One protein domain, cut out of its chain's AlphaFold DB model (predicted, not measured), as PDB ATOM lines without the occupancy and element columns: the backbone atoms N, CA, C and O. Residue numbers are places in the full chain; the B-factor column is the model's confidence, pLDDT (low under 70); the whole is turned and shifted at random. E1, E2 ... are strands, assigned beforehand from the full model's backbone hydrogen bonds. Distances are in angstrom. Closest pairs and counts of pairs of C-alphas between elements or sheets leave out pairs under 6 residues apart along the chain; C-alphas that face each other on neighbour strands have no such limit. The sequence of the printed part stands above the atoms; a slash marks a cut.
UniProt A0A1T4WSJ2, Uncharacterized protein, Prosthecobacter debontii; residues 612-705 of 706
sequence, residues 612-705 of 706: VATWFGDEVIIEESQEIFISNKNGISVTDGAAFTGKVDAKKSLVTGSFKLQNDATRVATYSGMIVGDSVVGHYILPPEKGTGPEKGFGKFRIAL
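Overview. This is residues 612 to 705 of the 706 residues of an uncharacterized protein of Prosthecobacter debontii (UniProt A0A1T4WSJ2). The model is a small closed barrel, its eight strands E1 to E8 running round the ring in chain order until E8 meets E1 again, with the long link of residues 686 to 697 at one end of its long axis. The strands form a meander, each the antiparallel neighbour of the one before. The printed part has 94 residues, no named helix and the class all strand. It is compact, with a radius of gyration of the C-alphas of 13.2 A, and elongated, spanning 41 by 26 by 20 A.

Along the chain. E1, residues 612 to 616, begins at C-alpha 612 (-29.642, -19.509, 24.276). E2 holds residues 625 to 630, E3 635 to 638 and E4 644 to 649. E5, residues 654 to 661, is 22.4 A long. E6, residues 664 to 676, is the longest at 30.6 A and bends by 80 degrees at residue 667. E7, residues 679 to 685, and E8, residues 698 to 704, are each 19.4 A long; C-alpha 704 is at (-24.541, -20.438, 28.044).

Arrangement. Within hydrogen-bond range are N 613 and O 626 of the hairpin E1 and E2, 3.1 A, and N 629 and O 637 of E2 and E3, 2.8 A. Pairing is staggered: E2 pairs with E1 over residues 625 to 627 and with E3 over 628 to 630. N 636 of E3 and O 646 of E4 are 3.2 A apart. Next come N 645 and O 658 of E4 and E5, 2.9 A, N 655 and O 673 of E5 and E6, 2.8 A, N 674 and O 681 of E6 and E7, 2.8 A, and N 680 and O 703 of E7 and E8, 2.9 A. E8 and E1 close the barrel, antiparallel at 157 degrees, with N 700 and O 616 2.9 A apart. E1 and E5 are apart.

Size, cuts and confidence. The C-alphas of Asn 632 and Gly 691 are the two farthest apart, 41.7 A. The printed part has no cut. The link from E7 to E8 is long, 12 residues. Mean pLDDT of the printed part is 75.8; residues 612 to 624, 640 to 642, 692 to 699 and 704 to 705 are under 70.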
ATOM      1  N   VAL A 612     -28.543 -18.544  24.181       61.84
ATOM      2  CA  VAL A 612     -29.642 -19.509  24.276       61.84
ATOM      3  C   VAL A 612     -29.916 -19.794  25.749       61.84
ATOM      4  O   VAL A 612     -29.052 -20.286  26.476       61.84
ATOM      5  N   ALA A 613     -31.130 -19.472  26.192       62.00
ATOM      6  CA  ALA A 613     -31.697 -20.076  27.388       62.00
ATOM      7  C   ALA A 613     -32.347 -21.400  26.979       62.00
ATOM      8  O   ALA A 613     -33.272 -21.379  26.170       62.00
ATOM      9  N   THR A 614     -31.866 -22.521  27.521       65.19
ATOM     10  CA  THR A 614     -32.474 -23.847  27.311       65.19
ATOM     11  C   THR A 614     -33.081 -24.347  28.612       65.19
ATOM     12  O   THR A 614     -32.476 -24.224  29.687       65.19
ATOM     13  N   TRP A 615     -34.266 -24.937  28.493       67.50
ATOM     14  CA  TRP A 615     -34.972 -25.601  29.579       67.50
ATOM     15  C   TRP A 615     -35.030 -27.104  29.320       67.50
ATOM     16  O   TRP A 615     -35.067 -27.547  28.177       67.50
ATOM     17  N   PHE A 616     -35.012 -27.884  30.397       62.88
ATOM     18  CA  PHE A 616     -35.192 -29.331  30.338       62.88
ATOM     19  C   PHE A 616     -36.081 -29.764  31.501       62.88
ATOM     20  O   PHE A 616     -35.829 -29.356  32.640       62.88
ATOM     21  N   GLY A 617     -37.068 -30.606  31.211       58.34
ATOM     22  CA  GLY A 617     -37.897 -31.306  32.186       58.34
ATOM     23  C   GLY A 617     -38.260 -32.681  31.629       58.34
ATOM     24  O   GLY A 617     -38.561 -32.801  30.442       58.34
ATOM     25  N   ASP A 618     -38.204 -33.715  32.465       54.25
ATOM     26  CA  ASP A 618     -38.196 -35.094  31.955       54.25
ATOM     27  C   ASP A 618     -39.615 -35.666  31.734       54.25
ATOM     28  O   ASP A 618     -39.803 -36.519  30.870       54.25
ATOM     29  N   GLU A 619     -40.641 -35.157  32.434       55.53
ATOM     30  CA  GLU A 619     -42.058 -35.492  32.162       55.53
ATOM     31  C   GLU A 619     -42.691 -34.629  31.058       55.53
ATOM     32  O   GLU A 619     -43.626 -35.056  30.379       55.53
ATOM     33  N   VAL A 620     -42.196 -33.404  30.869       54.72
ATOM     34  CA  VAL A 620     -42.633 -32.501  29.800       54.72
ATOM     35  C   VAL A 620     -41.383 -31.945  29.142       54.72
ATOM     36  O   VAL A 620     -40.745 -31.046  29.693       54.72
ATOM     37  N   ILE A 621     -41.062 -32.470  27.957       53.94
ATOM     38  CA  ILE A 621     -39.940 -32.016  27.128       53.94
ATOM     39  C   ILE A 621     -40.254 -30.603  26.618       53.94
ATOM     40  O   ILE A 621     -40.772 -30.404  25.519       53.94
ATOM     41  N   ILE A 622     -39.966 -29.609  27.455       59.06
ATOM     42  CA  ILE A 622     -39.977 -28.188  27.109       59.06
ATOM     43  C   ILE A 622     -38.565 -27.841  26.633       59.06
ATOM     44  O   ILE A 622     -37.861 -27.060  27.266       59.06
ATOM     45  N   GLU A 623     -38.146 -28.431  25.507       62.88
ATOM     46  CA  GLU A 623     -36.971 -27.974  24.747       62.88
ATOM     47  C   GLU A 623     -37.304 -26.654  24.029       62.88
ATOM     48  O   GLU A 623     -37.240 -26.518  22.808       62.88
ATOM     49  N   GLU A 624     -37.693 -25.650  24.811       67.19
ATOM     50  CA  GLU A 624     -37.699 -24.271  24.355       67.19
ATOM     51  C   GLU A 624     -36.237 -23.782  24.323       67.19
ATOM     52  O   GLU A 624     -35.382 -24.183  25.120       67.19
ATOM     53  N   SER A 625     -35.918 -22.938  23.348       70.19
ATOM     54  CA  SER A 625     -34.606 -22.307  23.221       70.19
ATOM     55  C   SER A 625     -34.814 -20.880  22.758       70.19
ATOM     56  O   SER A 625     -35.103 -20.629  21.590       70.19
ATOM     57  N   GLN A 626     -34.731 -19.945  23.704       73.94
ATOM     58  CA  GLN A 626     -35.000 -18.536  23.447       73.94
ATOM     59  C   GLN A 626     -33.694 -17.756  23.370       73.94
ATOM     60  O   GLN A 626     -32.867 -17.812  24.281       73.94
ATOM     61  N   GLU A 627     -33.563 -16.973  22.304       75.00
ATOM     62  CA  GLU A 627     -32.528 -15.959  22.178       75.00
ATOM     63  C   GLU A 627     -32.789 -14.825  23.185       75.00
ATOM     64  O   GLU A 627     -33.837 -14.170  23.123       75.00
ATOM     65  N   ILE A 628     -31.857 -14.610  24.121       76.06
ATOM     66  CA  ILE A 628     -31.909 -13.531  25.119       76.06
ATOM     67  C   ILE A 628     -30.766 -12.526  24.925       76.06
ATOM     68  O   ILE A 628     -29.646 -12.880  24.561       76.06
ATOM     69  N   PHE A 629     -31.032 -11.265  25.266       77.94
ATOM     70  CA  PHE A 629     -30.082 -10.159  25.177       77.94
ATOM     71  C   PHE A 629     -29.750  -9.595  26.558       77.94
ATOM     72  O   PHE A 629     -30.631  -9.104  27.272       77.94
ATOM     73  N   ILE A 630     -28.463  -9.603  26.912       77.12
ATOM     74  CA  ILE A 630     -27.956  -9.048  28.172       77.12
ATOM     75  C   ILE A 630     -27.375  -7.655  27.912       77.12
ATOM     76  O   ILE A 630     -26.364  -7.481  27.235       77.12
ATOM     77  N   SER A 631     -28.043  -6.639  28.453       77.50
ATOM     78  CA  SER A 631     -27.623  -5.238  28.337       77.50
ATOM     79  C   SER A 631     -26.351  -4.934  29.142       77.50
ATOM     80  O   SER A 631     -26.019  -5.626  30.102       77.50
ATOM     81  N   ASN A 632     -25.689  -3.811  28.843       73.38
ATOM     82  CA  ASN A 632     -24.574  -3.276  29.644       73.38
ATOM     83  C   ASN A 632     -24.957  -2.860  31.084       73.38
ATOM     84  O   ASN A 632     -24.098  -2.470  31.865       73.38
ATOM     85  N   LYS A 633     -26.244  -2.935  31.446       77.00
ATOM     86  CA  LYS A 633     -26.745  -2.773  32.820       77.00
ATOM     87  C   LYS A 633     -27.112  -4.113  33.470       77.00
ATOM     88  O   LYS A 633     -27.796  -4.122  34.488       77.00
ATOM     89  N   ASN A 634     -26.699  -5.231  32.865       76.38
ATOM     90  CA  ASN A 634     -26.996  -6.606  33.279       76.38
ATOM     91  C   ASN A 634     -28.514  -6.917  33.398       76.38
ATOM     92  O   ASN A 634     -28.932  -7.845  34.091       76.38
ATOM     93  N   GLY A 635     -29.358  -6.147  32.701       80.56
ATOM     94  CA  GLY A 635     -30.776  -6.456  32.494       80.56
ATOM     95  C   GLY A 635     -30.959  -7.357  31.274       80.56
ATOM     96  O   GLY A 635     -30.309  -7.112  30.251       80.56
ATOM     97  N   ILE A 636     -31.834  -8.360  31.384       81.56
ATOM     98  CA  ILE A 636     -32.098  -9.347  30.331       81.56
ATOM     99  C   ILE A 636     -33.387  -8.972  29.590       81.56
ATOM    100  O   ILE A 636     -34.407  -8.685  30.218       81.56
ATOM    101  N   SER A 637     -33.352  -8.998  28.261       78.00
ATOM    102  CA  SER A 637     -34.517  -8.797  27.387       78.00
ATOM    103  C   SER A 637     -34.583  -9.864  26.290       78.00
ATOM    104  O   SER A 637     -33.619 -10.594  26.087       78.00
ATOM    105  N   VAL A 638     -35.725  -9.968  25.610       78.56
ATOM    106  CA  VAL A 638     -35.965 -10.863  24.464       78.56
ATOM    107  C   VAL A 638     -36.573 -10.072  23.313       78.56
ATOM    108  O   VAL A 638     -37.224  -9.051  23.544       78.56
ATOM    109  N   THR A 639     -36.366 -10.545  22.086       70.56
ATOM    110  CA  THR A 639     -36.843  -9.892  20.858       70.56
ATOM    111  C   THR A 639     -38.366  -9.908  20.729       70.56
ATOM    112  O   THR A 639     -38.937  -8.938  20.235       70.56
ATOM    113  N   ASP A 640     -39.023 -10.980  21.191       68.06
ATOM    114  CA  ASP A 640     -40.470 -11.175  21.051       68.06
ATOM    115  C   ASP A 640     -41.197 -10.891  22.382       68.06
ATOM    116  O   ASP A 640     -41.045 -11.585  23.393       68.06
ATOM    117  N   GLY A 641     -41.891  -9.755  22.425       60.19
ATOM    118  CA  GLY A 641     -42.208  -9.048  23.666       60.19
ATOM    119  C   GLY A 641     -43.146  -9.783  24.636       60.19
ATOM    120  O   GLY A 641     -44.192 -10.301  24.261       60.19
ATOM    121  N   ALA A 642     -42.824  -9.694  25.934       57.81
ATOM    122  CA  ALA A 642     -43.630 -10.145  27.083       57.81
ATOM    123  C   ALA A 642     -43.748 -11.667  27.329       57.81
ATOM    124  O   ALA A 642     -44.519 -12.068  28.213       57.81
ATOM    125  N   ALA A 643     -42.974 -12.500  26.624       72.75
ATOM    126  CA  ALA A 643     -42.818 -13.920  26.955       72.75
ATOM    127  C   ALA A 643     -41.779 -14.173  28.063       72.75
ATOM    128  O   ALA A 643     -41.980 -15.072  28.867       72.75
ATOM    129  N   PHE A 644     -40.714 -13.366  28.162       78.62
ATOM    130  CA  PHE A 644     -39.611 -13.548  29.119       78.62
ATOM    131  C   PHE A 644     -39.220 -12.216  29.779       78.62
ATOM    132  O   PHE A 644     -39.158 -11.176  29.120       78.62
ATOM    133  N   THR A 645     -38.914 -12.240  31.077       84.12
ATOM    134  CA  THR A 645     -38.397 -11.087  31.835       84.12
ATOM    135  C   THR A 645     -37.330 -11.538  32.824       84.12
ATOM    136  O   THR A 645     -37.603 -12.431  33.624       84.12
ATOM    137  N   GLY A 646     -36.163 -10.886  32.844       86.00
ATOM    138  CA  GLY A 646     -35.057 -11.286  33.714       86.00
ATOM    139  C   GLY A 646     -34.178 -10.140  34.209       86.00
ATOM    140  O   GLY A 646     -34.028  -9.106  33.558       86.00
ATOM    141  N   LYS A 647     -33.551 -10.349  35.367       87.44
ATOM    142  CA  LYS A 647     -32.531  -9.467  35.944       87.44
ATOM    143  C   LYS A 647     -31.341 -10.280  36.444       87.44
ATOM    144  O   LYS A 647     -31.517 -11.392  36.945       87.44
ATOM    145  N   VAL A 648     -30.158  -9.678  36.391       87.94
ATOM    146  CA  VAL A 648     -28.965 -10.195  37.060       87.94
ATOM    147  C   VAL A 648     -28.559  -9.243  38.187       87.94
ATOM    148  O   VAL A 648     -28.287  -8.065  37.954       87.94
ATOM    149  N   ASP A 649     -28.514  -9.740  39.422       89.81
ATOM    150  CA  ASP A 649     -27.903  -9.036  40.552       89.81
ATOM    151  C   ASP A 649     -26.393  -9.288  40.520       89.81
ATOM    152  O   ASP A 649     -25.894 -10.282  41.055       89.81
ATOM    153  N   ALA A 650     -25.662  -8.374  39.881       86.94
ATOM    154  CA  ALA A 650     -24.233  -8.540  39.648       86.94
ATOM    155  C   ALA A 650     -23.357  -8.492  40.913       86.94
ATOM    156  O   ALA A 650     -22.184  -8.851  40.862       86.94
ATOM    157  N   LYS A 651     -23.916  -8.108  42.068       88.62
ATOM    158  CA  LYS A 651     -23.219  -8.213  43.359       88.62
ATOM    159  C   LYS A 651     -23.412  -9.571  44.025       88.62
ATOM    160  O   LYS A 651     -22.636  -9.917  44.900       88.62
ATOM    161  N   LYS A 652     -24.450 -10.320  43.642       87.69
ATOM    162  CA  LYS A 652     -24.788 -11.632  44.216       87.69
ATOM    163  C   LYS A 652     -24.610 -12.790  43.241       87.69
ATOM    164  O   LYS A 652     -24.915 -13.917  43.611       87.69
ATOM    165  N   SER A 653     -24.189 -12.513  42.006       89.62
ATOM    166  CA  SER A 653     -24.158 -13.490  40.911       89.62
ATOM    167  C   SER A 653     -25.524 -14.129  40.595       89.62
ATOM    168  O   SER A 653     -25.621 -15.189  39.979       89.62
ATOM    169  N   LEU A 654     -26.616 -13.505  41.048       91.19
ATOM    170  CA  LEU A 654     -27.938 -14.122  41.054       91.19
ATOM    171  C   LEU A 654     -28.737 -13.680  39.830       91.19
ATOM    172  O   LEU A 654     -29.071 -12.503  39.682       91.19
ATOM    173  N   VAL A 655     -29.116 -14.642  38.997       89.81
ATOM    174  CA  VAL A 655     -30.027 -14.449  37.871       89.81
ATOM    175  C   VAL A 655     -31.428 -14.866  38.300       89.81
ATOM    176  O   VAL A 655     -31.630 -15.965  38.806       89.81
ATOM    177  N   THR A 656     -32.410 -13.989  38.109       90.81
ATOM    178  CA  THR A 656     -33.819 -14.272  38.434       90.81
ATOM    179  C   THR A 656     -34.741 -13.721  37.365       90.81
ATOM    180  O   THR A 656     -34.453 -12.683  36.764       90.81
ATOM    181  N   GLY A 657     -35.880 -14.374  37.172       90.19
ATOM    182  CA  GLY A 657     -36.890 -13.891  36.247       90.19
ATOM    183  C   GLY A 657     -38.098 -14.805  36.134       90.19
ATOM    184  O   GLY A 657     -38.371 -15.633  37.003       90.19
ATOM    185  N   SER A 658     -38.820 -14.635  35.034       88.25
ATOM    186  CA  SER A 658     -39.975 -15.443  34.675       88.25
ATOM    187  C   SER A 658     -40.133 -15.554  33.165       88.25
ATOM    188  O   SER A 658     -39.759 -14.629  32.441       88.25
ATOM    189  N   PHE A 659     -40.731 -16.652  32.711       85.19
ATOM    190  CA  PHE A 659     -41.119 -16.854  31.318       85.19
ATOM    191  C   PHE A 659     -42.517 -17.473  31.212       85.19
ATOM    192  O   PHE A 659     -43.024 -18.051  32.170       85.19
ATOM    193  N   LYS A 660     -43.166 -17.311  30.063       84.81
ATOM    194  CA  LYS A 660     -44.415 -17.991  29.704       84.81
ATOM    195  C   LYS A 660     -44.088 -19.199  28.847       84.81
ATOM    196  O   LYS A 660     -43.249 -19.078  27.963       84.81
ATOM    197  N   LEU A 661     -44.790 -20.306  29.069       76.62
ATOM    198  CA  LEU A 661     -44.695 -21.467  28.186       76.62
ATOM    199  C   LEU A 661     -45.267 -21.122  26.809       76.62
ATOM    200  O   LEU A 661     -46.351 -20.536  26.729       76.62
ATOM    201  N   GLN A 662     -44.600 -21.542  25.733       75.62
ATOM    202  CA  GLN A 662     -45.099 -21.357  24.367       75.62
ATOM    203  C   GLN A 662     -46.460 -22.049  24.172       75.62
ATOM    204  O   GLN A 662     -47.345 -21.531  23.488       75.62
ATOM    205  N   ASN A 663     -46.644 -23.186  24.849       77.94
ATOM    206  CA  ASN A 663     -47.841 -24.026  24.778       77.94
ATOM    207  C   ASN A 663     -48.965 -23.588  25.741       77.94
ATOM    208  O   ASN A 663     -50.113 -23.989  25.562       77.94
ATOM    209  N   ASP A 664     -48.660 -22.765  26.753       79.44
ATOM    210  CA  ASP A 664     -49.638 -22.211  27.697       79.44
ATOM    211  C   ASP A 664     -49.193 -20.829  28.199       79.44
ATOM    212  O   ASP A 664     -48.573 -20.673  29.255       79.44
ATOM    213  N   ALA A 665     -49.591 -19.793  27.460       80.94
ATOM    214  CA  ALA A 665     -49.295 -18.401  27.790       80.94
ATOM    215  C   ALA A 665     -49.936 -17.903  29.109       80.94
ATOM    216  O   ALA A 665     -49.672 -16.765  29.518       80.94
ATOM    217  N   THR A 666     -50.784 -18.707  29.768       84.50
ATOM    218  CA  THR A 666     -51.347 -18.401  31.094       84.50
ATOM    219  C   THR A 666     -50.453 -18.884  32.239       84.50
ATOM    220  O   THR A 666     -50.505 -18.309  33.329       84.50
ATOM    221  N   ARG A 667     -49.582 -19.873  31.994       83.56
ATOM    222  CA  ARG A 667     -48.599 -20.367  32.966       83.56
ATOM    223  C   ARG A 667     -47.309 -19.560  32.868       83.56
ATOM    224  O   ARG A 667     -46.573 -19.629  31.889       83.56
ATOM    225  N   VAL A 668     -47.037 -18.797  33.927       87.44
ATOM    226  CA  VAL A 668     -45.798 -18.030  34.096       87.44
ATOM    227  C   VAL A 668     -44.854 -18.812  35.005       87.44
ATOM    228  O   VAL A 668     -45.034 -18.837  36.221       87.44
ATOM    229  N   ALA A 669     -43.853 -19.447  34.408       85.19
ATOM    230  CA  ALA A 669     -42.721 -20.045  35.095       85.19
ATOM    231  C   ALA A 669     -41.880 -18.963  35.787       85.19
ATOM    232  O   ALA A 669     -41.642 -17.906  35.205       85.19
ATOM    233  N   THR A 670     -41.359 -19.228  36.984       89.38
ATOM    234  CA  THR A 670     -40.323 -18.386  37.615       89.38
ATOM    235  C   THR A 670     -39.006 -19.138  37.656       89.38
ATOM    236  O   THR A 670     -38.998 -20.292  38.071       89.38
ATOM    237  N   TYR A 671     -37.898 -18.501  37.286       87.88
ATOM    238  CA  TYR A 671     -36.579 -19.132  37.288       87.88
ATOM    239  C   TYR A 671     -35.584 -18.382  38.176       87.88
ATOM    240  O   TYR A 671     -35.671 -17.162  38.362       87.88
ATOM    241  N   SER A 672     -34.643 -19.136  38.740       89.75
ATOM    242  CA  SER A 672     -33.601 -18.634  39.628       89.75
ATOM    243  C   SER A 672     -32.337 -19.469  39.449       89.75
ATOM    244  O   SER A 672     -32.381 -20.695  39.519       89.75
ATOM    245  N   GLY A 673     -31.206 -18.808  39.234       89.06
ATOM    246  CA  GLY A 673     -29.917 -19.457  39.022       89.06
ATOM    247  C   GLY A 673     -28.751 -18.556  39.390       89.06
ATOM    248  O   GLY A 673     -28.923 -17.369  39.677       89.06
ATOM    249  N   MET A 674     -27.555 -19.123  39.383       91.00
ATOM    250  CA  MET A 674     -26.314 -18.457  39.755       91.00
ATOM    251  C   MET A 674     -25.290 -18.573  38.632       91.00
ATOM    252  O   MET A 674     -25.282 -19.576  37.921       91.00
ATOM    253  N   ILE A 675     -24.435 -17.563  38.455       89.25
ATOM    254  CA  ILE A 675     -23.342 -17.647  37.479       89.25
ATOM    255  C   ILE A 675     -22.189 -18.441  38.096       89.25
ATOM    256  O   ILE A 675     -21.660 -18.069  39.147       89.25
ATOM    257  N   VAL A 676     -21.826 -19.535  37.434       87.19
ATOM    258  CA  VAL A 676     -20.774 -20.484  37.802       87.19
ATOM    259  C   VAL A 676     -19.881 -20.646  36.570       87.19
ATOM    260  O   VAL A 676     -20.319 -21.163  35.540       87.19
ATOM    261  N   GLY A 677     -18.650 -20.129  36.643       84.69
ATOM    262  CA  GLY A 677     -17.823 -19.918  35.450       84.69
ATOM    263  C   GLY A 677     -18.545 -19.057  34.402       84.69
ATOM    264  O   GLY A 677     -19.172 -18.055  34.744       84.69
ATOM    265  N   ASP A 678     -18.505 -19.484  33.139       79.06
ATOM    266  CA  ASP A 678     -19.144 -18.796  32.003       79.06
ATOM    267  C   ASP A 678     -20.604 -19.230  31.744       79.06
ATOM    268  O   ASP A 678     -21.174 -18.940  30.691       79.06
ATOM    269  N   SER A 679     -21.233 -19.961  32.673       80.56
ATOM    270  CA  SER A 679     -22.627 -20.419  32.563       80.56
ATOM    271  C   SER A 679     -23.479 -19.921  33.729       80.56
ATOM    272  O   SER A 679     -23.005 -19.765  34.850       80.56
ATOM    273  N   VAL A 680     -24.775 -19.728  33.489       82.56
ATOM    274  CA  VAL A 680     -25.775 -19.645  34.565       82.56
ATOM    275  C   VAL A 680     -26.349 -21.027  34.780       82.56
ATOM    276  O   VAL A 680     -26.767 -21.660  33.811       82.56
ATOM    277  N   VAL A 681     -26.416 -21.460  36.035       83.06
ATOM    278  CA  VAL A 681     -26.997 -22.744  36.421       83.06
ATOM    279  C   VAL A 681     -28.042 -22.543  37.510       83.06
ATOM    280  O   VAL A 681     -27.834 -21.792  38.464       83.06
ATOM    281  N   GLY A 682     -29.182 -23.213  37.373       81.50
ATOM    282  CA  GLY A 682     -30.194 -23.284  38.418       81.50
ATOM    283  C   GLY A 682     -31.443 -24.026  37.969       81.50
ATOM    284  O   GLY A 682     -31.386 -24.892  37.089       81.50
ATOM    285  N   HIS A 683     -32.570 -23.643  38.562       79.06
ATOM    286  CA  HIS A 683     -33.868 -24.267  38.345       79.06
ATOM    287  C   HIS A 683     -34.920 -23.253  37.884       79.06
ATOM    288  O   HIS A 683     -34.804 -22.035  38.082       79.06
ATOM    289  N   TYR A 684     -36.004 -23.778  37.326       79.12
ATOM    290  CA  TYR A 684     -37.274 -23.072  37.226       79.12
ATOM    291  C   TYR A 684     -38.361 -23.779  38.037       79.12
ATOM    292  O   TYR A 684     -38.240 -24.948  38.386       79.12
ATOM    293  N   ILE A 685     -39.411 -23.031  38.361       80.62
ATOM    294  CA  ILE A 685     -40.614 -23.498  39.045       80.62
ATOM    295  C   ILE A 685     -41.797 -23.144  38.149       80.62
ATOM    296  O   ILE A 685     -42.074 -21.961  37.917       80.62
ATOM    297  N   LEU A 686     -42.493 -24.160  37.651       80.94
ATOM    298  CA  LEU A 686     -43.766 -24.004  36.959       80.94
ATOM    299  C   LEU A 686     -44.901 -23.890  37.978       80.94
ATOM    300  O   LEU A 686     -44.949 -24.676  38.926       80.94
ATOM    301  N   PRO A 687     -45.858 -22.968  37.780       79.25
ATOM    302  CA  PRO A 687     -47.113 -23.023  38.504       79.25
ATOM    303  C   PRO A 687     -47.900 -24.277  38.082       79.25
ATOM    304  O   PRO A 687     -47.752 -24.738  36.936       79.25
ATOM    305  N   PRO A 688     -48.760 -24.801  38.969       75.44
ATOM    306  CA  PRO A 688     -49.624 -25.928  38.652       75.44
ATOM    307  C   PRO A 688     -50.493 -25.650  37.433       75.44
ATOM    308  O   PRO A 688     -50.910 -24.513  37.189       75.44
ATOM    309  N   GLU A 689     -50.787 -26.703  36.675       77.88
ATOM    310  CA  GLU A 689     -51.802 -26.621  35.637       77.88
ATOM    311  C   GLU A 689     -53.173 -26.372  36.280       77.88
ATOM    312  O   GLU A 689     -53.470 -26.799  37.403       77.88
ATOM    313  N   LYS A 690     -54.020 -25.608  35.587       76.44
ATOM    314  CA  LYS A 690     -55.279 -25.099  36.128       76.44
ATOM    315  C   LYS A 690     -56.310 -26.223  36.310       76.44
ATOM    316  O   LYS A 690     -57.208 -26.395  35.493       76.44
ATOM    317  N   GLY A 691     -56.210 -26.930  37.432       73.19
ATOM    318  CA  GLY A 691     -57.122 -27.999  37.837       73.19
ATOM    319  C   GLY A 691     -56.448 -29.285  38.329       73.19
ATOM    320  O   GLY A 691     -57.155 -30.126  38.874       73.19
ATOM    321  N   THR A 692     -55.122 -29.446  38.202       63.38
ATOM    322  CA  THR A 692     -54.424 -30.717  38.524       63.38
ATOM    323  C   THR A 692     -53.977 -30.853  39.992       63.38
ATOM    324  O   THR A 692     -53.507 -31.909  40.431       63.38
ATOM    325  N   GLY A 693     -54.186 -29.808  40.797       63.06
ATOM    326  CA  GLY A 693     -53.687 -29.706  42.174       63.06
ATOM    327  C   GLY A 693     -52.351 -28.954  42.242       63.06
ATOM    328  O   GLY A 693     -51.951 -28.351  41.256       63.06
ATOM    329  N   PRO A 694     -51.667 -28.916  43.399       52.47
ATOM    330  CA  PRO A 694     -50.475 -28.089  43.610       52.47
ATOM    331  C   PRO A 694     -49.177 -28.733  43.078       52.47
ATOM    332  O   PRO A 694     -48.208 -28.888  43.815       52.47
ATOM    333  N   GLU A 695     -49.142 -29.102  41.799       57.88
ATOM    334  CA  GLU A 695     -47.919 -29.567  41.125       57.88
ATOM    335  C   GLU A 695     -46.989 -28.395  40.791       57.88
ATOM    336  O   GLU A 695     -47.410 -27.398  40.205       57.88
ATOM    337  N   LYS A 696     -45.705 -28.510  41.142       62.88
ATOM    338  CA  LYS A 696     -44.667 -27.547  40.763       62.88
ATOM    339  C   LYS A 696     -43.687 -28.212  39.813       62.88
ATOM    340  O   LYS A 696     -42.777 -28.891  40.261       62.88
ATOM    341  N   GLY A 697     -43.831 -28.023  38.507       64.25
ATOM    342  CA  GLY A 697     -42.820 -28.536  37.577       64.25
ATOM    343  C   GLY A 697     -41.452 -27.915  37.879       64.25
ATOM    344  O   GLY A 697     -41.340 -26.689  37.898       64.25
ATOM    345  N   PHE A 698     -40.444 -28.748  38.121       65.06
ATOM    346  CA  PHE A 698     -39.045 -28.338  38.232       65.06
ATOM    347  C   PHE A 698     -38.298 -28.715  36.955       65.06
ATOM    348  O   PHE A 698     -38.789 -29.509  36.151       65.06
ATOM    349  N   GLY A 699     -37.120 -28.136  36.766       66.44
ATOM    350  CA  GLY A 699     -36.277 -28.459  35.629       66.44
ATOM    351  C   GLY A 699     -35.071 -27.543  35.522       66.44
ATOM    352  O   GLY A 699     -34.926 -26.563  36.259       66.44
ATOM    353  N   LYS A 700     -34.182 -27.881  34.592       70.31
ATOM    354  CA  LYS A 700     -32.889 -27.213  34.411       70.31
ATOM    355  C   LYS A 700     -33.073 -25.856  33.751       70.31
ATOM    356  O   LYS A 700     -33.792 -25.736  32.766       70.31
ATOM    357  N   PHE A 701     -32.351 -24.859  34.249       71.50
ATOM    358  CA  PHE A 701     -32.147 -23.593  33.561       71.50
ATOM    359  C   PHE A 701     -30.658 -23.407  33.283       71.50
ATOM    360  O   PHE A 701     -29.863 -23.337  34.227       71.50
ATOM    361  N   ARG A 702     -30.287 -23.309  32.000       71.75
ATOM    362  CA  ARG A 702     -28.929 -22.948  31.585       71.75
ATOM    363  C   ARG A 702     -28.953 -21.729  30.673       71.75
ATOM    364  O   ARG A 702     -29.659 -21.723  29.670       71.75
ATOM    365  N   ILE A 703     -28.140 -20.730  31.012       70.00
ATOM    366  CA  ILE A 703     -27.704 -19.686  30.076       70.00
ATOM    367  C   ILE A 703     -26.238 -19.983  29.767       70.00
ATOM    368  O   ILE A 703     -25.422 -20.005  30.690       70.00
ATOM    369  N   ALA A 704     -25.908 -20.212  28.501       65.62
ATOM    370  CA  ALA A 704     -24.541 -20.438  28.044       65.62
ATOM    371  C   ALA A 704     -24.293 -19.715  26.717       65.62
ATOM    372  O   ALA A 704     -25.229 -19.450  25.961       65.62
ATOM    373  N   LEU A 705     -23.026 -19.402  26.440       59.47
ATOM    374  CA  LEU A 705     -22.603 -19.069  25.081       59.47
ATOM    375  C   LEU A 705     -22.906 -20.255  24.134       59.47
ATOM    376  O   LEU A 705     -22.794 -21.397  24.593       59.47
TER     377      LEU A 705